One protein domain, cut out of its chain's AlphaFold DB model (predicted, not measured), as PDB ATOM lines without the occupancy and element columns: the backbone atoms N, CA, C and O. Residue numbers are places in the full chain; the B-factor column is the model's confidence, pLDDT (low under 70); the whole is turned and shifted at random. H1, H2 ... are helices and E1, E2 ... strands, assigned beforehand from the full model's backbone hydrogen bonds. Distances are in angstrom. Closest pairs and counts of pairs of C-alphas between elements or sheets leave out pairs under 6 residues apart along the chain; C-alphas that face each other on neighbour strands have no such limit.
ATOM      1  N   CYS A  79      -8.873  -9.248 -45.478       77.06
ATOM      2  CA  CYS A  79      -8.718  -8.145 -46.417       77.06
ATOM      3  C   CYS A  79      -9.240  -6.839 -45.778       77.06
ATOM      4  O   CYS A  79     -10.372  -6.845 -45.283       77.06
ATOM      5  N   PRO A  80      -8.489  -5.721 -45.831       71.88
ATOM      6  CA  PRO A  80      -8.906  -4.437 -45.257       71.88
ATOM      7  C   PRO A  80     -10.307  -3.971 -45.689       71.88
ATOM      8  O   PRO A  80     -11.053  -3.397 -44.898       71.88
ATOM      9  N   ALA A  81     -10.710  -4.286 -46.925       71.38
ATOM     10  CA  ALA A  81     -12.048  -3.980 -47.431       71.38
ATOM     11  C   ALA A  81     -13.159  -4.740 -46.680       71.38
ATOM     12  O   ALA A  81     -14.246  -4.209 -46.448       71.38
ATOM     13  N   VAL A  82     -12.893  -5.984 -46.267       73.12
ATOM     14  CA  VAL A  82     -13.846  -6.801 -45.502       73.12
ATOM     15  C   VAL A  82     -13.966  -6.278 -44.076       73.12
ATOM     16  O   VAL A  82     -15.086  -6.132 -43.586       73.12
ATOM     17  N   SER A  83     -12.848  -5.944 -43.421       69.44
ATOM     18  CA  SER A  83     -12.886  -5.354 -42.077       69.44
ATOM     19  C   SER A  83     -13.616  -4.013 -42.070       69.44
ATOM     20  O   SER A  83     -14.470  -3.807 -41.214       69.44
ATOM     21  N   ALA A  84     -13.368  -3.143 -43.055       70.62
ATOM     22  CA  ALA A  84     -14.071  -1.867 -43.171       70.62
ATOM     23  C   ALA A  84     -15.592  -2.063 -43.308       70.62
ATOM     24  O   ALA A  84     -16.366  -1.414 -42.605       70.62
ATOM     25  N   LYS A  85     -16.028  -3.028 -44.128       74.38
ATOM     26  CA  LYS A  85     -17.453  -3.345 -44.296       74.38
ATOM     27  C   LYS A  85     -18.100  -3.864 -43.013       74.38
ATOM     28  O   LYS A  85     -19.201  -3.437 -42.681       74.38
ATOM     29  N   LEU A  86     -17.428  -4.766 -42.295       77.06
ATOM     30  CA  LEU A  86     -17.938  -5.314 -41.032       77.06
ATOM     31  C   LEU A  86     -18.054  -4.239 -39.954       77.06
ATOM     32  O   LEU A  86     -19.058  -4.173 -39.251       77.06
ATOM     33  N   VAL A  87     -17.039  -3.387 -39.845       76.25
ATOM     34  CA  VAL A  87     -17.040  -2.284 -38.889       76.25
ATOM     35  C   VAL A  87     -18.157  -1.306 -39.217       76.25
ATOM     36  O   VAL A  87     -18.920  -0.920 -38.339       76.25
ATOM     37  N   ALA A  88     -18.303  -0.918 -40.475       75.25
ATOM     38  CA  ALA A  88     -19.347   0.021 -40.819       75.25
ATOM     39  C   ALA A  88     -20.754  -0.575 -40.628       75.25
ATOM     40  O   ALA A  88     -21.629   0.112 -40.113       75.25
ATOM     41  N   GLN A  89     -20.955  -1.870 -40.909       81.00
ATOM     42  CA  GLN A  89     -22.186  -2.576 -40.532       81.00
ATOM     43  C   GLN A  89     -22.434  -2.541 -39.019       81.00
ATOM     44  O   GLN A  89     -23.560  -2.266 -38.604       81.00
ATOM     45  N   LEU A  90     -21.401  -2.763 -38.196       82.06
ATOM     46  CA  LEU A  90     -21.502  -2.621 -36.744       82.06
ATOM     47  C   LEU A  90     -21.995  -1.216 -36.377       82.06
ATOM     48  O   LEU A  90     -22.992  -1.078 -35.675       82.06
ATOM     49  N   PHE A  91     -21.369  -0.168 -36.905       82.75
ATOM     50  CA  PHE A  91     -21.768   1.211 -36.628       82.75
ATOM     51  C   PHE A  91     -23.200   1.524 -37.091       82.75
ATOM     52  O   PHE A  91     -23.951   2.144 -36.340       82.75
ATOM     53  N   THR A  92     -23.640   1.012 -38.242       80.69
ATOM     54  CA  THR A  92     -25.044   1.120 -38.687       80.69
ATOM     55  C   THR A  92     -26.014   0.349 -37.783       80.69
ATOM     56  O   THR A  92     -27.188   0.701 -37.669       80.69
ATOM     57  N   THR A  93     -25.564  -0.718 -37.114       85.06
ATOM     58  CA  THR A  93     -26.389  -1.383 -36.093       85.06
ATOM     59  C   THR A  93     -26.434  -0.614 -34.778       85.06
ATOM     60  O   THR A  93     -27.469  -0.651 -34.113       85.06
ATOM     61  N   LEU A  94     -25.359   0.096 -34.427       89.25
ATOM     62  CA  LEU A  94     -25.236   0.845 -33.177       89.25
ATOM     63  C   LEU A  94     -25.935   2.201 -33.225       89.25
ATOM     64  O   LEU A  94     -26.449   2.632 -32.199       89.25
ATOM     65  N   PHE A  95     -25.979   2.862 -34.379       91.50
ATOM     66  CA  PHE A  95     -26.561   4.194 -34.525       91.50
ATOM     67  C   PHE A  95     -27.678   4.202 -35.562       91.50
ATOM     68  O   PHE A  95     -27.613   3.511 -36.577       91.50
ATOM     69  N   TYR A  96     -28.703   5.007 -35.315       90.81
ATOM     70  CA  TYR A  96     -29.749   5.294 -36.293       90.81
ATOM     71  C   TYR A  96     -30.103   6.777 -36.239       90.81
ATOM     72  O   TYR A  96     -29.832   7.437 -35.236       90.81
ATOM     73  N   ALA A  97     -30.693   7.297 -37.314       91.81
ATOM     74  CA  ALA A  97     -31.178   8.666 -37.339       91.81
ATOM     75  C   ALA A  97     -32.682   8.716 -37.584       91.81
ATOM     76  O   ALA A  97     -33.226   7.924 -38.354       91.81
ATOM     77  N   GLU A  98     -33.323   9.680 -36.939       91.62
ATOM     78  CA  GLU A  98     -34.676  10.121 -37.241       91.62
ATOM     79  C   GLU A  98     -34.594  11.494 -37.900       91.62
ATOM     80  O   GLU A  98     -33.760  12.326 -37.535       91.62
ATOM     81  N   ILE A  99     -35.455  11.705 -38.887       91.44
ATOM     82  CA  ILE A  99     -35.586  12.965 -39.604       91.44
ATOM     83  C   ILE A  99     -36.865  13.642 -39.117       91.44
ATOM     84  O   ILE A  99     -37.905  12.986 -39.041       91.44
ATOM     85  N   ASP A 100     -36.770  14.928 -38.799       92.12
ATOM     86  CA  ASP A 100     -37.915  15.768 -38.453       92.12
ATOM     87  C   ASP A 100     -38.432  16.542 -39.673       92.12
ATOM     88  O   ASP A 100     -37.834  16.520 -40.754       92.12
ATOM     89  N   ASP A 101     -39.554  17.242 -39.491       91.81
ATOM     90  CA  ASP A 101     -40.109  18.108 -40.525       91.81
ATOM     91  C   ASP A 101     -39.092  19.191 -40.930       91.81
ATOM     92  O   ASP A 101     -38.453  19.795 -40.057       91.81
ATOM     93  N   PRO A 102     -38.930  19.463 -42.241       91.00
ATOM     94  CA  PRO A 102     -38.047  20.522 -42.699       91.00
ATOM     95  C   PRO A 102     -38.455  21.884 -42.126       91.00
ATOM     96  O   PRO A 102     -39.637  22.224 -42.069       91.00
ATOM     97  N   VAL A 103     -37.462  22.681 -41.749       93.00
ATOM     98  CA  VAL A 103     -37.620  24.033 -41.213       93.00
ATOM     99  C   VAL A 103     -36.981  25.017 -42.184       93.00
ATOM    100  O   VAL A 103     -35.868  24.804 -42.656       93.00
ATOM    101  N   GLU A 104     -37.682  26.100 -42.496       91.94
ATOM    102  CA  GLU A 104     -37.131  27.180 -43.312       91.94
ATOM    103  C   GLU A 104     -36.232  28.066 -42.442       91.94
ATOM    104  O   GLU A 104     -36.674  28.624 -41.432       91.94
ATOM    105  N   ASP A 105     -34.958  28.183 -42.814       90.06
ATOM    106  CA  ASP A 105     -34.058  29.132 -42.176       90.06
ATOM    107  C   ASP A 105     -34.440  30.548 -42.606       90.06
ATOM    108  O   ASP A 105     -34.252  30.954 -43.755       90.06
ATOM    109  N   SER A 106     -34.966  31.316 -41.651       87.19
ATOM    110  CA  SER A 106     -35.411  32.690 -41.882       87.19
ATOM    111  C   SER A 106     -34.275  33.608 -42.346       87.19
ATOM    112  O   SER A 106     -34.547  34.625 -42.981       87.19
ATOM    113  N   ALA A 107     -33.018  33.271 -42.032       88.69
ATOM    114  CA  ALA A 107     -31.859  34.064 -42.430       88.69
ATOM    115  C   ALA A 107     -31.378  33.737 -43.854       88.69
ATOM    116  O   ALA A 107     -30.978  34.642 -44.584       88.69
ATOM    117  N   GLY A 108     -31.417  32.460 -44.247       80.19
ATOM    118  CA  GLY A 108     -30.849  31.983 -45.510       80.19
ATOM    119  C   GLY A 108     -31.848  31.731 -46.638       80.19
ATOM    120  O   GLY A 108     -31.418  31.536 -47.771       80.19
ATOM    121  N   ALA A 109     -33.158  31.696 -46.352       85.31
ATOM    122  CA  ALA A 109     -34.160  31.102 -47.250       85.31
ATOM    123  C   ALA A 109     -33.775  29.672 -47.700       85.31
ATOM    124  O   ALA A 109     -34.175  29.193 -48.764       85.31
ATOM    125  N   GLU A 110     -32.964  28.990 -46.886       87.88
ATOM    126  CA  GLU A 110     -32.555  27.608 -47.086       87.88
ATOM    127  C   GLU A 110     -33.509  26.704 -46.303       87.88
ATOM    128  O   GLU A 110     -33.926  27.020 -45.188       87.88
ATOM    129  N   MET A 111     -33.868  25.561 -46.882       88.81
ATOM    130  CA  MET A 111     -34.644  24.556 -46.167       88.81
ATOM    131  C   MET A 111     -33.671  23.647 -45.416       88.81
ATOM    132  O   MET A 111     -32.835  22.980 -46.024       88.81
ATOM    133  N   LEU A 112     -33.771  23.630 -44.093       92.25
ATOM    134  CA  LEU A 112     -32.963  22.789 -43.222       92.25
ATOM    135  C   LEU A 112     -33.785  21.580 -42.788       92.25
ATOM    136  O   LEU A 112     -34.933  21.718 -42.382       92.25
ATOM    137  N   ILE A 113     -33.191  20.395 -42.816       93.06
ATOM    138  CA  ILE A 113     -33.779  19.203 -42.211       93.06
ATOM    139  C   ILE A 113     -33.119  18.970 -40.856       93.06
ATOM    140  O   ILE A 113     -31.920  18.668 -40.808       93.06
ATOM    141  N   PRO A 114     -33.871  19.061 -39.747       93.62
ATOM    142  CA  PRO A 114     -33.382  18.600 -38.467       93.62
ATOM    143  C   PRO A 114     -33.263  17.075 -38.471       93.62
ATOM    144  O   PRO A 114     -34.190  16.350 -38.835       93.62
ATOM    145  N   VAL A 115     -32.099  16.586 -38.057       93.19
ATOM    146  CA  VAL A 115     -31.806  15.162 -37.928       93.19
ATOM    147  C   VAL A 115     -31.359  14.858 -36.509       93.19
ATOM    148  O   VAL A 115     -30.458  15.503 -35.968       93.19
ATOM    149  N   ARG A 116     -31.981  13.843 -35.911       93.56
ATOM    150  CA  ARG A 116     -31.673  13.341 -34.573       93.56
ATOM    151  C   ARG A 116     -30.973  11.998 -34.690       93.56
ATOM    152  O   ARG A 116     -31.559  11.046 -35.194       93.56
ATOM    153  N   ILE A 117     -29.731  11.909 -34.227       93.19
ATOM    154  CA  ILE A 117     -28.974  10.654 -34.191       93.19
ATOM    155  C   ILE A 117     -29.065  10.057 -32.792       93.19
ATOM    156  O   ILE A 117     -28.805  10.733 -31.790       93.19
ATOM    157  N   TYR A 118     -29.386   8.772 -32.746       92.94
ATOM    158  CA  TYR A 118     -29.523   7.976 -31.536       92.94
ATOM    159  C   TYR A 118     -28.540   6.812 -31.539       92.94
ATOM    160  O   TYR A 118     -28.149   6.305 -32.594       92.94
ATOM    161  N   CYS A 119     -28.196   6.347 -30.341       93.69
ATOM    162  CA  CYS A 119     -27.487   5.094 -30.130       93.69
ATOM    163  C   CYS A 119     -28.482   4.012 -29.688       93.69
ATOM    164  O   CYS A 119     -29.376   4.270 -28.887       93.69
ATOM    165  N   ARG A 120     -28.337   2.794 -30.214       91.88
ATOM    166  CA  ARG A 120     -29.139   1.619 -29.838       91.88
ATOM    167  C   ARG A 120     -28.624   0.918 -28.583       91.88
ATOM    168  O   ARG A 120     -29.310   0.038 -28.063       91.88
ATOM    169  N   LEU A 121     -27.417   1.256 -28.132       89.62
ATOM    170  CA  LEU A 121     -26.908   0.770 -26.857       89.62
ATOM    171  C   LEU A 121     -27.689   1.426 -25.721       89.62
ATOM    172  O   LEU A 121     -28.079   2.587 -25.815       89.62
ATOM    173  N   LEU A 122     -27.929   0.663 -24.658       89.19
ATOM    174  CA  LEU A 122     -28.616   1.177 -23.481       89.19
ATOM    175  C   LEU A 122     -27.674   2.085 -22.691       89.19
ATOM    176  O   LEU A 122     -26.501   1.752 -22.517       89.19
ATOM    177  N   ASP A 123     -28.203   3.190 -22.173       92.56
ATOM    178  CA  ASP A 123     -27.465   4.046 -21.247       92.56
ATOM    179  C   ASP A 123     -27.022   3.275 -19.996       92.56
ATOM    180  O   ASP A 123     -27.639   2.291 -19.577       92.56
ATOM    181  N   PHE A 124     -25.934   3.748 -19.397       94.50
ATOM    182  CA  PHE A 124     -25.283   3.209 -18.204       94.50
ATOM    183  C   PHE A 124     -24.704   1.799 -18.366       94.50
ATOM    184  O   PHE A 124     -24.493   1.090 -17.381       94.50
ATOM    185  N   THR A 125     -24.411   1.393 -19.601       90.88
ATOM    186  CA  THR A 125     -23.791   0.099 -19.905       90.88
ATOM    187  C   THR A 125     -22.291   0.231 -20.201       90.88
ATOM    188  O   THR A 125     -21.853   1.246 -20.758       90.88
ATOM    189  N   PRO A 126     -21.466  -0.779 -19.859       89.31
ATOM    190  CA  PRO A 126     -20.036  -0.763 -20.176       89.31
ATOM    191  C   PRO A 126     -19.770  -0.723 -21.689       89.31
ATOM    192  O   PRO A 126     -18.746  -0.186 -22.122       89.31
ATOM    193  N   GLU A 127     -20.691  -1.233 -22.508       89.44
ATOM    194  CA  GLU A 127     -20.638  -1.175 -23.968       89.44
ATOM    195  C   GLU A 127     -20.567   0.268 -24.480       89.44
ATOM    196  O   GLU A 127     -19.736   0.556 -25.344       89.44
ATOM    197  N   ILE A 128     -21.362   1.191 -23.920       92.75
ATOM    198  CA  ILE A 128     -21.293   2.613 -24.295       92.75
ATOM    199  C   ILE A 128     -19.911   3.193 -23.990       92.75
ATOM    200  O   ILE A 128     -19.336   3.871 -24.843       92.75
ATOM    201  N   HIS A 129     -19.335   2.879 -22.828       92.94
ATOM    202  CA  HIS A 129     -17.979   3.316 -22.489       92.94
ATOM    203  C   HIS A 129     -16.940   2.776 -23.479       92.94
ATOM    204  O   HIS A 129     -16.064   3.521 -23.930       92.94
ATOM    205  N   HIS A 130     -17.046   1.506 -23.879       89.44
ATOM    206  CA  HIS A 130     -16.134   0.922 -24.863       89.44
ATOM    207  C   HIS A 130     -16.259   1.574 -26.240       89.44
ATOM    208  O   HIS A 130     -15.231   1.889 -26.845       89.44
ATOM    209  N   VAL A 131     -17.480   1.834 -26.717       90.19
ATOM    210  CA  VAL A 131     -17.699   2.547 -27.986       90.19
ATOM    211  C   VAL A 131     -17.178   3.982 -27.901       90.19
ATOM    212  O   VAL A 131     -16.473   4.425 -28.807       90.19
ATOM    213  N   GLY A 132     -17.434   4.686 -26.796       93.50
ATOM    214  CA  GLY A 132     -16.909   6.032 -26.567       93.50
ATOM    215  C   GLY A 132     -15.380   6.067 -26.619       93.50
ATOM    216  O   GLY A 132     -14.798   6.879 -27.339       93.50
ATOM    217  N   ARG A 133     -14.704   5.129 -25.939       91.94
ATOM    218  CA  ARG A 133     -13.235   5.008 -25.986       91.94
ATOM    219  C   ARG A 133     -12.723   4.681 -27.382       91.94
ATOM    220  O   ARG A 133     -11.695   5.220 -27.788       91.94
ATOM    221  N   LEU A 134     -13.421   3.805 -28.099       88.31
ATOM    222  CA  LEU A 134     -13.068   3.400 -29.454       88.31
ATOM    223  C   LEU A 134     -13.122   4.587 -30.430       88.31
ATOM    224  O   LEU A 134     -12.204   4.756 -31.233       88.31
ATOM    225  N   LEU A 135     -14.156   5.420 -30.311       90.00
ATOM    226  CA  LEU A 135     -14.350   6.628 -31.114       90.00
ATOM    227  C   LEU A 135     -13.424   7.782 -30.705       90.00
ATOM    228  O   LEU A 135     -13.029   8.570 -31.557       90.00
ATOM    229  N   LYS A 136     -13.057   7.898 -29.421       93.12
ATOM    230  CA  LYS A 136     -12.210   9.003 -28.938       93.12
ATOM    231  C   LYS A 136     -10.711   8.731 -29.063       93.12
ATOM    232  O   LYS A 136      -9.956   9.606 -29.473       93.12
ATOM    233  N   PHE A 137     -10.272   7.534 -28.681       89.81
ATOM    234  CA  PHE A 137      -8.851   7.189 -28.550       89.81
ATOM    235  C   PHE A 137      -8.414   6.035 -29.459       89.81
ATOM    236  O   PHE A 137      -7.220   5.759 -29.559       89.81
ATOM    237  N   GLY A 138      -9.363   5.319 -30.064       83.75
ATOM    238  CA  GLY A 138      -9.089   4.125 -30.853       83.75
ATOM    239  C   GLY A 138      -8.756   4.405 -32.317       83.75
ATOM    240  O   GLY A 138      -8.507   5.533 -32.742       83.75
ATOM    241  N   THR A 139      -8.809   3.338 -33.113       77.69
ATOM    242  CA  THR A 139      -8.604   3.359 -34.573       77.69
ATOM    243  C   THR A 139      -9.662   4.159 -35.329       77.69
ATOM    244  O   THR A 139      -9.501   4.403 -36.515       77.69
ATOM    245  N   PHE A 140     -10.741   4.548 -34.648       82.25
ATOM    246  CA  PHE A 140     -11.858   5.307 -35.201       82.25
ATOM    247  C   PHE A 140     -11.902   6.738 -34.658       82.25
ATOM    248  O   PHE A 140     -12.952   7.381 -34.689       82.25
ATOM    249  N   ARG A 141     -10.765   7.241 -34.156       83.31
ATOM    250  CA  ARG A 141     -10.594   8.667 -33.867       83.31
ATOM    251  C   ARG A 141     -10.940   9.484 -35.112       83.31
ATOM    252  O   ARG A 141     -10.532   9.118 -36.210       83.31
ATOM    253  N   ASN A 142     -11.654  10.592 -34.933       84.06
ATOM    254  CA  ASN A 142     -12.133  11.445 -36.032       84.06
ATOM    255  C   ASN A 142     -13.172  10.761 -36.944       84.06
ATOM    256  O   ASN A 142     -13.198  11.002 -38.147       84.06
ATOM    257  N   SER A 143     -13.995   9.865 -36.393       86.50
ATOM    258  CA  SER A 143     -15.174   9.389 -37.123       86.50
ATOM    259  C   SER A 143     -16.215  10.499 -37.228       86.50
ATOM    260  O   SER A 143     -16.471  11.197 -36.244       86.50
ATOM    261  N   ASP A 144     -16.863  10.575 -38.388       90.50
ATOM    262  CA  ASP A 144     -17.877  11.577 -38.697       90.50
ATOM    263  C   ASP A 144     -19.173  10.893 -39.145       90.50
ATOM    264  O   ASP A 144     -19.171   9.850 -39.811       90.50
ATOM    265  N   PHE A 145     -20.312  11.500 -38.829       89.38
ATOM    266  CA  PHE A 145     -21.567  11.154 -39.485       89.38
ATOM    267  C   PHE A 145     -21.572  11.773 -40.881       89.38
ATOM    268  O   PHE A 145     -21.362  12.974 -41.021       89.38
ATOM    269  N   ALA A 146     -21.800  10.966 -41.913       89.25
ATOM    270  CA  ALA A 146     -21.828  11.419 -43.296       89.25
ATOM    271  C   ALA A 146     -23.229  11.256 -43.889       89.25
ATOM    272  O   ALA A 146     -23.791  10.159 -43.918       89.25
ATOM    273  N   PHE A 147     -23.772  12.353 -44.400       87.44
ATOM    274  CA  PHE A 147     -25.059  12.377 -45.079       87.44
ATOM    275  C   PHE A 147     -24.854  12.581 -46.567       87.44
ATOM    276  O   PHE A 147     -24.081  13.439 -46.991       87.44
ATOM    277  N   TRP A 148     -25.562  11.776 -47.348       84.56
ATOM    278  CA  TRP A 148     -25.500  11.789 -48.799       84.56
ATOM    279  C   TRP A 148     -26.882  12.116 -49.346       84.56
ATOM    280  O   TRP A 148     -27.865  11.444 -49.026       84.56
ATOM    281  N   GLU A 149     -26.934  13.144 -50.184       84.44
ATOM    282  CA  GLU A 149     -28.103  13.495 -50.977       84.44
ATOM    283  C   GLU A 149     -27.813  13.142 -52.440       84.44
ATOM    284  O   GLU A 149     -26.723  13.407 -52.953       84.44
ATOM    285  N   GLU A 150     -28.766  12.508 -53.127       82.88
ATOM    286  CA  GLU A 150     -28.557  12.119 -54.522       82.88
ATOM    287  C   GLU A 150     -28.252  13.338 -55.409       82.88
ATOM    288  O   GLU A 150     -29.095  14.213 -55.616       82.88
ATOM    289  N   GLY A 151     -27.055  13.339 -56.003       82.81
ATOM    290  CA  GLY A 151     -26.583  14.408 -56.882       82.81
ATOM    291  C   GLY A 151     -25.727  15.472 -56.195       82.81
ATOM    292  O   GLY A 151     -25.345  16.426 -56.869       82.81
ATOM    293  N   TYR A 152     -25.401  15.296 -54.912       82.56
ATOM    294  CA  TYR A 152     -24.566  16.213 -54.137       82.56
ATOM    295  C   TYR A 152     -23.417  15.489 -53.427       82.56
ATOM    296  O   TYR A 152     -23.427  14.265 -53.269       82.56
ATOM    297  N   ASP A 153     -22.418  16.266 -53.010       86.81
ATOM    298  CA  ASP A 153     -21.298  15.778 -52.209       86.81
ATOM    299  C   ASP A 153     -21.753  15.406 -50.791       86.81
ATOM    300  O   ASP A 153     -22.751  15.913 -50.272       86.81
ATOM    301  N   SER A 154     -20.998  14.520 -50.142       88.12
ATOM    302  CA  SER A 154     -21.289  14.118 -48.767       88.12
ATOM    303  C   SER A 154     -21.104  15.276 -47.794       88.12
ATOM    304  O   SER A 154     -20.053  15.922 -47.793       88.12
ATOM    305  N   GLN A 155     -22.058  15.456 -46.892       89.75
ATOM    306  CA  GLN A 155     -21.949  16.382 -45.772       89.75
ATOM    307  C   GLN A 155     -21.452  15.620 -44.542       89.75
ATOM    308  O   GLN A 155     -22.051  14.615 -44.160       89.75
ATOM    309  N   GLN A 156     -20.350  16.069 -43.938       91.94
ATOM    310  CA  GLN A 156     -19.703  15.400 -42.806       91.94
ATOM    311  C   GLN A 156     -19.935  16.181 -41.512       91.94
ATOM    312  O   GLN A 156     -19.772  17.400 -41.473       91.94
ATOM    313  N   PHE A 157     -20.292  15.466 -40.450       91.69
ATOM    314  CA  PHE A 157     -20.601  16.025 -39.142       91.69
ATOM    315  C   PHE A 157     -19.804  15.281 -38.066       91.69
ATOM    316  O   PHE A 157     -20.113  14.119 -37.777       91.69
ATOM    317  N   PRO A 158     -18.791  15.920 -37.458       92.31
ATOM    318  CA  PRO A 158     -17.931  15.250 -36.498       92.31
ATOM    319  C   PRO A 158     -18.669  14.892 -35.214       92.31
ATOM    320  O   PRO A 158     -19.513  15.649 -34.724       92.31
ATOM    321  N   VAL A 159     -18.313  13.744 -34.630       91.06
ATOM    322  CA  VAL A 159     -18.819  13.370 -33.306       91.06
ATOM    323  C   VAL A 159     -18.187  14.293 -32.267       91.06
ATOM    324  O   VAL A 159     -16.977  14.267 -32.035       91.06
ATOM    325  N   VAL A 160     -19.008  15.129 -31.634       92.19
ATOM    326  CA  VAL A 160     -18.536  16.130 -30.669       92.19
ATOM    327  C   VAL A 160     -17.832  15.447 -29.494       92.19
ATOM    328  O   VAL A 160     -18.368  14.514 -28.895       92.19
ATOM    329  N   SER A 161     -16.642  15.944 -29.122       92.81
ATOM    330  CA  SER A 161     -15.839  15.361 -28.030       92.81
ATOM    331  C   SER A 161     -16.632  15.246 -26.734       92.81
ATOM    332  O   SER A 161     -16.505  14.246 -26.042       92.81
ATOM    333  N   GLN A 162     -17.486  16.224 -26.429       95.12
ATOM    334  CA  GLN A 162     -18.334  16.194 -25.242       95.12
ATOM    335  C   GLN A 162     -19.270  14.975 -25.217       95.12
ATOM    336  O   GLN A 162     -19.443  14.371 -24.163       95.12
ATOM    337  N   THR A 163     -19.837  14.578 -26.362       94.50
ATOM    338  CA  THR A 163     -20.651  13.360 -26.477       94.50
ATOM    339  C   THR A 163     -19.802  12.118 -26.220       94.50
ATOM    340  O   THR A 163     -20.236  11.208 -25.522       94.50
ATOM    341  N   LEU A 164     -18.564  12.085 -26.719       95.00
ATOM    342  CA  LEU A 164     -17.645  10.974 -26.456       95.00
ATOM    343  C   LEU A 164     -17.229  10.909 -24.981       95.00
ATOM    344  O   LEU A 164     -17.176   9.828 -24.404       95.00
ATOM    345  N   ASP A 165     -16.981  12.056 -24.354       96.19
ATOM    346  CA  ASP A 165     -16.678  12.160 -22.923       96.19
ATOM    347  C   ASP A 165     -17.849  11.704 -22.063       96.19
ATOM    348  O   ASP A 165     -17.674  10.949 -21.106       96.19
ATOM    349  N   ALA A 166     -19.060  12.094 -22.450       96.44
ATOM    350  CA  ALA A 166     -20.294  11.569 -21.900       96.44
ATOM    351  C   ALA A 166     -20.328  10.031 -21.977       96.44
ATOM    352  O   ALA A 166     -20.469   9.374 -20.944       96.44
ATOM    353  N   MET A 167     -20.110   9.442 -23.153       96.12
ATOM    354  CA  MET A 167     -20.103   7.983 -23.305       96.12
ATOM    355  C   MET A 167     -19.053   7.304 -22.418       96.12
ATOM    356  O   MET A 167     -19.334   6.276 -21.812       96.12
ATOM    357  N   ILE A 168     -17.851   7.875 -22.317       96.06
ATOM    358  CA  ILE A 168     -16.735   7.280 -21.569       96.06
ATOM    359  C   ILE A 168     -16.959   7.398 -20.060       96.06
ATOM    360  O   ILE A 168     -16.903   6.404 -19.345       96.06
ATOM    361  N   TYR A 169     -17.199   8.601 -19.549       97.31
ATOM    362  CA  TYR A 169     -17.181   8.836 -18.104       97.31
ATOM    363  C   TYR A 169     -18.548   8.650 -17.453       97.31
ATOM    364  O   TYR A 169     -18.638   8.249 -16.295       97.31
ATOM    365  N   LYS A 170     -19.620   8.923 -18.198       97.38
ATOM    366  CA  LYS A 170     -21.000   8.879 -17.701       97.38
ATOM    367  C   LYS A 170     -21.801   7.704 -18.277       97.38
ATOM    368  O   LYS A 170     -22.938   7.507 -17.868       97.38
ATOM    369  N   HIS A 171     -21.212   6.909 -19.179       95.50
ATOM    370  CA  HIS A 171     -21.841   5.734 -19.799       95.50
ATOM    371  C   HIS A 171     -23.160   6.038 -20.524       95.50
ATOM    372  O   HIS A 171     -24.003   5.163 -20.660       95.50
ATOM    373  N   TRP A 172     -23.353   7.262 -21.004       96.50
ATOM    374  CA  TRP A 172     -24.590   7.707 -21.656       96.50
ATOM    375  C   TRP A 172     -24.299   8.303 -23.030       96.50
ATOM    376  O   TRP A 172     -23.244   8.913 -23.241       96.50
ATOM    377  N   PHE A 173     -25.231   8.136 -23.966       95.06
ATOM    378  CA  PHE A 173     -25.151   8.782 -25.273       95.06
ATOM    379  C   PHE A 173     -26.146   9.939 -25.355       95.06
ATOM    380  O   PHE A 173     -27.354   9.745 -25.469       95.06
ATOM    381  N   THR A 174     -25.638  11.172 -25.347       93.00
ATOM    382  CA  THR A 174     -26.480  12.344 -25.597       93.00
ATOM    383  C   THR A 174     -26.883  12.377 -27.070       93.00
ATOM    384  O   THR A 174     -26.017  12.460 -27.942       93.00
ATOM    385  N   MET A 175     -28.194  12.330 -27.333       91.94
ATOM    386  CA  MET A 175     -28.775  12.475 -28.672       91.94
ATOM    387  C   MET A 175     -28.125  13.639 -29.422       91.94
ATOM    388  O   MET A 175     -28.060  14.763 -28.919       91.94
ATOM    389  N   PHE A 176     -27.679  13.362 -30.643       89.75
ATOM    390  CA  PHE A 176     -27.045  14.359 -31.488       89.75
ATOM    391  C   PHE A 176     -28.088  15.022 -32.382       89.75
ATOM    392  O   PHE A 176     -28.863  14.326 -33.037       89.75
ATOM    393  N   ARG A 177     -28.115  16.356 -32.412       91.50
ATOM    394  CA  ARG A 177     -29.011  17.125 -33.283       91.50
ATOM    395  C   ARG A 177     -28.202  17.825 -34.355       91.50
ATOM    396  O   ARG A 177     -27.275  18.569 -34.044       91.50
ATOM    397  N   LEU A 178     -28.584  17.590 -35.597       92.88
ATOM    398  CA  LEU A 178     -27.974  18.164 -36.781       92.88
ATOM    399  C   LEU A 178     -29.016  18.939 -37.568       92.88
ATOM    400  O   LEU A 178     -30.184  18.570 -37.578       92.88
ATOM    401  N   LEU A 179     -28.579  19.999 -38.233       92.31
ATOM    402  CA  LEU A 179     -29.365  20.691 -39.244       92.31
ATOM    403  C   LEU A 179     -28.667  20.450 -40.574       92.31
ATOM    404  O   LEU A 179     -27.524  20.869 -40.755       92.31
ATOM    405  N   ILE A 180     -29.335  19.722 -41.461       91.38
ATOM    406  CA  ILE A 180     -28.812  19.404 -42.784       91.38
ATOM    407  C   ILE A 180     -29.418  20.396 -43.767       91.38
ATOM    408  O   ILE A 180     -30.632  20.348 -43.979       91.38
ATOM    409  N   PRO A 181     -28.624  21.292 -44.372       90.00
ATOM    410  CA  PRO A 181     -29.113  22.097 -45.473       90.00
ATOM    411  C   PRO A 181     -29.485  21.179 -46.632       90.00
ATOM    412  O   PRO A 181     -28.654  20.413 -47.136       90.00
ATOM    413  N   LEU A 182     -30.749  21.251 -47.045       86.38
ATOM    414  CA  LEU A 182     -31.162  20.687 -48.315       86.38
ATOM    415  C   LEU A 182     -30.575  21.552 -49.405       86.38
ATOM    416  O   LEU A 182     -30.808  22.766 -49.439       86.38
ATOM    417  N   CYS A 183     -29.869  20.926 -50.337       79.81
ATOM    418  CA  CYS A 183     -29.535  21.625 -51.556       79.81
ATOM    419  C   CYS A 183     -30.825  21.780 -52.364       79.81
ATOM    420  O   CYS A 183     -31.207  20.920 -53.166       79.81
ATOM    421  N   SER A 184     -31.521  22.895 -52.134       68.62
ATOM    422  CA  SER A 184     -32.635  23.314 -52.963       68.62
ATOM    423  C   SER A 184     -32.117  23.306 -54.394       68.62
ATOM    424  O   SER A 184     -31.135  23.975 -54.721       68.62
ATOM    425  N   ARG A 185     -32.735  22.466 -55.241       64.12
ATOM    426  CA  ARG A 185     -32.513  22.463 -56.688       64.12
ATOM    427  C   ARG A 185     -32.920  23.843 -57.181       64.12
ATOM    428  O   ARG A 185     -34.042  24.047 -57.634       64.12
ATOM    429  N   THR A 186     -32.024  24.803 -57.042       54.66
ATOM    430  CA  THR A 186     -32.156  26.162 -57.527       54.66
ATOM    431  C   THR A 186     -32.001  26.062 -59.023       54.66
ATOM    432  O   THR A 186     -30.923  26.258 -59.561       54.66
ATOM    433  N   VAL A 220     -33.688  11.225 -52.322       63.00
ATOM    434  CA  VAL A 220     -33.454  10.184 -51.318       63.00
ATOM    435  C   VAL A 220     -32.267  10.623 -50.465       63.00
ATOM    436  O   VAL A 220     -31.165  10.800 -50.985       63.00
ATOM    437  N   LEU A 221     -32.497  10.795 -49.163       59.12
ATOM    438  CA  LEU A 221     -31.434  11.028 -48.192       59.12
ATOM    439  C   LEU A 221     -30.913   9.694 -47.668       59.12
ATOM    440  O   LEU A 221     -31.672   8.749 -47.420       59.12
ATOM    441  N   SER A 222     -29.599   9.611 -47.509       68.25
ATOM    442  CA  SER A 222     -28.922   8.421 -47.003       68.25
ATOM    443  C   SER A 222     -27.937   8.784 -45.903       68.25
ATOM    444  O   SER A 222     -27.124   9.693 -46.057       68.25
ATOM    445  N   LEU A 223     -28.014   8.057 -44.788       60.88
ATOM    446  CA  LEU A 223     -27.090   8.184 -43.665       60.88
ATOM    447  C   LEU A 223     -26.041   7.073 -43.723       60.88
ATOM    448  O   LEU A 223     -26.386   5.889 -43.779       60.88
ATOM    449  N   ALA A 224     -24.780   7.468 -43.588       66.06
ATOM    450  CA  ALA A 224     -23.657   6.586 -43.315       66.06
ATOM    451  C   ALA A 224     -22.813   7.148 -42.161       66.06
ATOM    452  O   ALA A 224     -22.853   8.335 -41.850       66.06
ATOM    453  N   ILE A 225     -22.015   6.294 -41.524       55.81
ATOM    454  CA  ILE A 225     -20.915   6.750 -40.670       55.81
ATOM    455  C   ILE A 225     -19.653   6.651 -41.515       55.81
ATOM    456  O   ILE A 225     -19.293   5.561 -41.966       55.81
ATOM    457  N   SER A 226     -19.020   7.794 -41.755       66.94
ATOM    458  CA  SER A 226     -17.724   7.856 -42.411       66.94
ATOM    459  C   SER A 226     -16.648   7.629 -41.359       66.94
ATOM    460  O   SER A 226     -16.469   8.415 -40.427       66.94
ATOM    461  N   LEU A 227     -15.934   6.517 -41.489       52.56
ATOM    462  CA  LEU A 227     -14.797   6.205 -40.634       52.56
ATOM    463  C   LEU A 227     -13.579   6.895 -41.246       52.56
ATOM    464  O   LEU A 227     -12.880   6.324 -42.087       52.56
ATOM    465  N   GLY A 228     -13.382   8.158 -40.869       42.66
ATOM    466  CA  GLY A 228     -12.241   8.951 -41.299       42.66
ATOM    467  C   GLY A 228     -10.932   8.215 -41.005       42.66
ATOM    468  O   GLY A 228     -10.661   7.826 -39.875       42.66
ATOM    469  N   SER A 229     -10.108   8.031 -42.039       42.09
ATOM    470  CA  SER A 229      -8.735   7.528 -41.921       42.09
ATOM    471  C   SER A 229      -8.590   6.132 -41.290       42.09
ATOM    472  O   SER A 229      -7.829   5.925 -40.348       42.09
ATOM    473  N   LEU A 230      -9.196   5.107 -41.900       38.97
ATOM    474  CA  LEU A 230      -8.674   3.735 -41.779       38.97
ATOM    475  C   LEU A 230      -7.402   3.550 -42.621       38.97
ATOM    476  O   LEU A 230      -7.268   2.586 -43.375       38.97
ATOM    477  N   LEU A 293     -35.920   7.501 -46.291       39.31
ATOM    478  CA  LEU A 293     -34.556   7.323 -45.806       39.31
ATOM    479  C   LEU A 293     -34.071   5.933 -46.214       39.31
ATOM    480  O   LEU A 293     -34.607   4.920 -45.760       39.31
ATOM    481  N   THR A 294     -33.050   5.882 -47.066       40.34
ATOM    482  CA  THR A 294     -32.415   4.614 -47.443       40.34
ATOM    483  C   THR A 294     -31.008   4.579 -46.874       40.34
ATOM    484  O   THR A 294     -30.213   5.482 -47.100       40.34
ATOM    485  N   TYR A 295     -30.689   3.549 -46.096       34.53
ATOM    486  CA  TYR A 295     -29.362   3.394 -45.510       34.53
ATOM    487  C   TYR A 295     -28.434   2.755 -46.541       34.53
ATOM    488  O   TYR A 295     -28.593   1.578 -46.875       34.53
ATOM    489  N   TYR A 296     -27.458   3.513 -47.035       35.59
ATOM    490  CA  TYR A 296     -26.401   2.983 -47.886       35.59
ATOM    491  C   TYR A 296     -25.044   3.161 -47.221       35.59
ATOM    492  O   TYR A 296     -24.722   4.225 -46.702       35.59
ATOM    493  N   LEU A 297     -24.240   2.102 -47.268       33.16
ATOM    494  CA  LEU A 297     -22.859   2.107 -46.823       33.16
ATOM    495  C   LEU A 297     -21.941   2.069 -48.047       33.16
ATOM    496  O   LEU A 297     -21.957   1.081 -48.787       33.16
ATOM    497  N   PHE A 298     -21.124   3.104 -48.219       33.22
ATOM    498  CA  PHE A 298     -20.084   3.173 -49.244       33.22
ATOM    499  C   PHE A 298     -18.714   3.356 -48.578       33.22
ATOM    500  O   PHE A 298     -18.592   4.114 -47.617       33.22
ATOM    501  N   ILE A 299     -17.730   2.590 -49.061       36.59
ATOM    502  CA  ILE A 299     -16.312   2.597 -48.661       36.59
ATOM    503  C   ILE A 299     -15.518   3.136 -49.843       36.59
ATOM    504  O   ILE A 299     -15.821   2.671 -50.968       36.59
TER     505      ILE A 299
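AT A GLANCE: This is residues 79 to 186, 220 to 230 and 293 to 299 of the 299 residues of an uncharacterized protein of Pleomassaria siparia CBS 279.74 (UniProt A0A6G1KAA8). Two small sheets lie partly face to face as a sandwich with crossed strands: the strongly twisted sheet E1, E2, E3, E6, built round the long strand E3, and the three-stranded sheet E5, E4, E7. Helices H2 and H3 pack on each other beyond one end of the sheets, the short strand E2 lies at the far opposite end, and H1 runs past E7 straight into E1, only grazing the sheets. The printed part has 126 residues with three named helices and seven named strands, in the order H1 E1 E2 E3 H2 E4 E5 H3 E6 E7. The class is mixed, helices and strands; the first sheet is branched, the second has the order E5, E4, E7, and the neighbour strands in both are antiparallel. The whole is compact, with a radius of gyration of the C-alphas of 15.3 A and spans of 45 by 36 by 20 A.

IN THESE COORDINATES: Begin at C-alpha 80, at (-8.906, -4.437, -45.257): from there H1, residues 80 to 94, runs 21.0 A. The next residue opens E1, residues 95 to 99, 13.6 A long, and after it comes the short E2, residues 103 to 105. Find C-alpha 110 at (-32.555, 27.608, -47.086), where E3 starts; its residues 110 to 119 cover 28.6 A. Then follow H2, residues 126 to 137, 16.1 A; E4, residues 144 to 149, also 16.1 A; and E5, residues 155 to 158. H3, residues 161 to 170, is 13.2 A long, and E6, residues 176 to 181, is 16.1 A. Past the first cut, E7, residues 221 to 226, 15.2 A long, ends at C-alpha 226, at (-17.724, 7.856, -42.411).

HOW THE PARTS SIT: Look first along E3, whose pairing is staggered: E2 beside residues 110 to 112 and E1 beside residues 115 to 119 lie on one side of it, E6 beside residues 112 to 117 on the other side. E1 and E3 are antiparallel at 148 degrees, with N 98 and O 116 2.8 A apart, within hydrogen-bond range. E2 and E3 form a hairpin, with N 103 and O 112 at 2.8 A. E6 and E3 are antiparallel at 154 degrees, with N 115 and O 178 at 2.8 A. In the second sheet E4 is the inner strand: it forms a hairpin with E5, where N 145 and O 157 are 2.8 A apart, and pairs with E7, where N 146 and O 224 are 2.8 A apart. The parts of the two sheets that face each other are 9.6 A apart centre to centre, their best planes 7 degrees apart, and their strands stand at 42 degrees. E5 and E6 are near each other, with 6 pairs of C-alphas within 10 A. H1 only grazes the second sheet with residues 87 to 92; its closest C-alphas to E7 are Phe 91 and Ile 225, 6.9 A apart. H2 and H3 touch, closest at the C-alphas of His 129 and Ile 168, 4.3 A, and run opposite ways at a shallow tilt of 34.8 degrees, only just short of steep. Both are apart from H1 and on neither sheet. In H1, H2 and H3 every O i to N i+4 pair is within hydrogen-bond range.

THE WHOLE: The two C-alphas farthest apart are those of Cys 79 and Ser 106, 49.0 A. Residues 187 to 219 are not printed, and C-alphas 186 and 220 are 17.2 A apart across that cut; residues 231 to 292 are not printed either, with 26.4 A from C-alpha 230 to C-alpha 293. Of the links that are printed whole, none is long; E3 to H2 and H2 to E4 are short, the others tight. The mean pLDDT of the printed part is 82.1, and it is under 70 at residue 83 and at residues 184 to 186, 220 to 230 and 293 to 299.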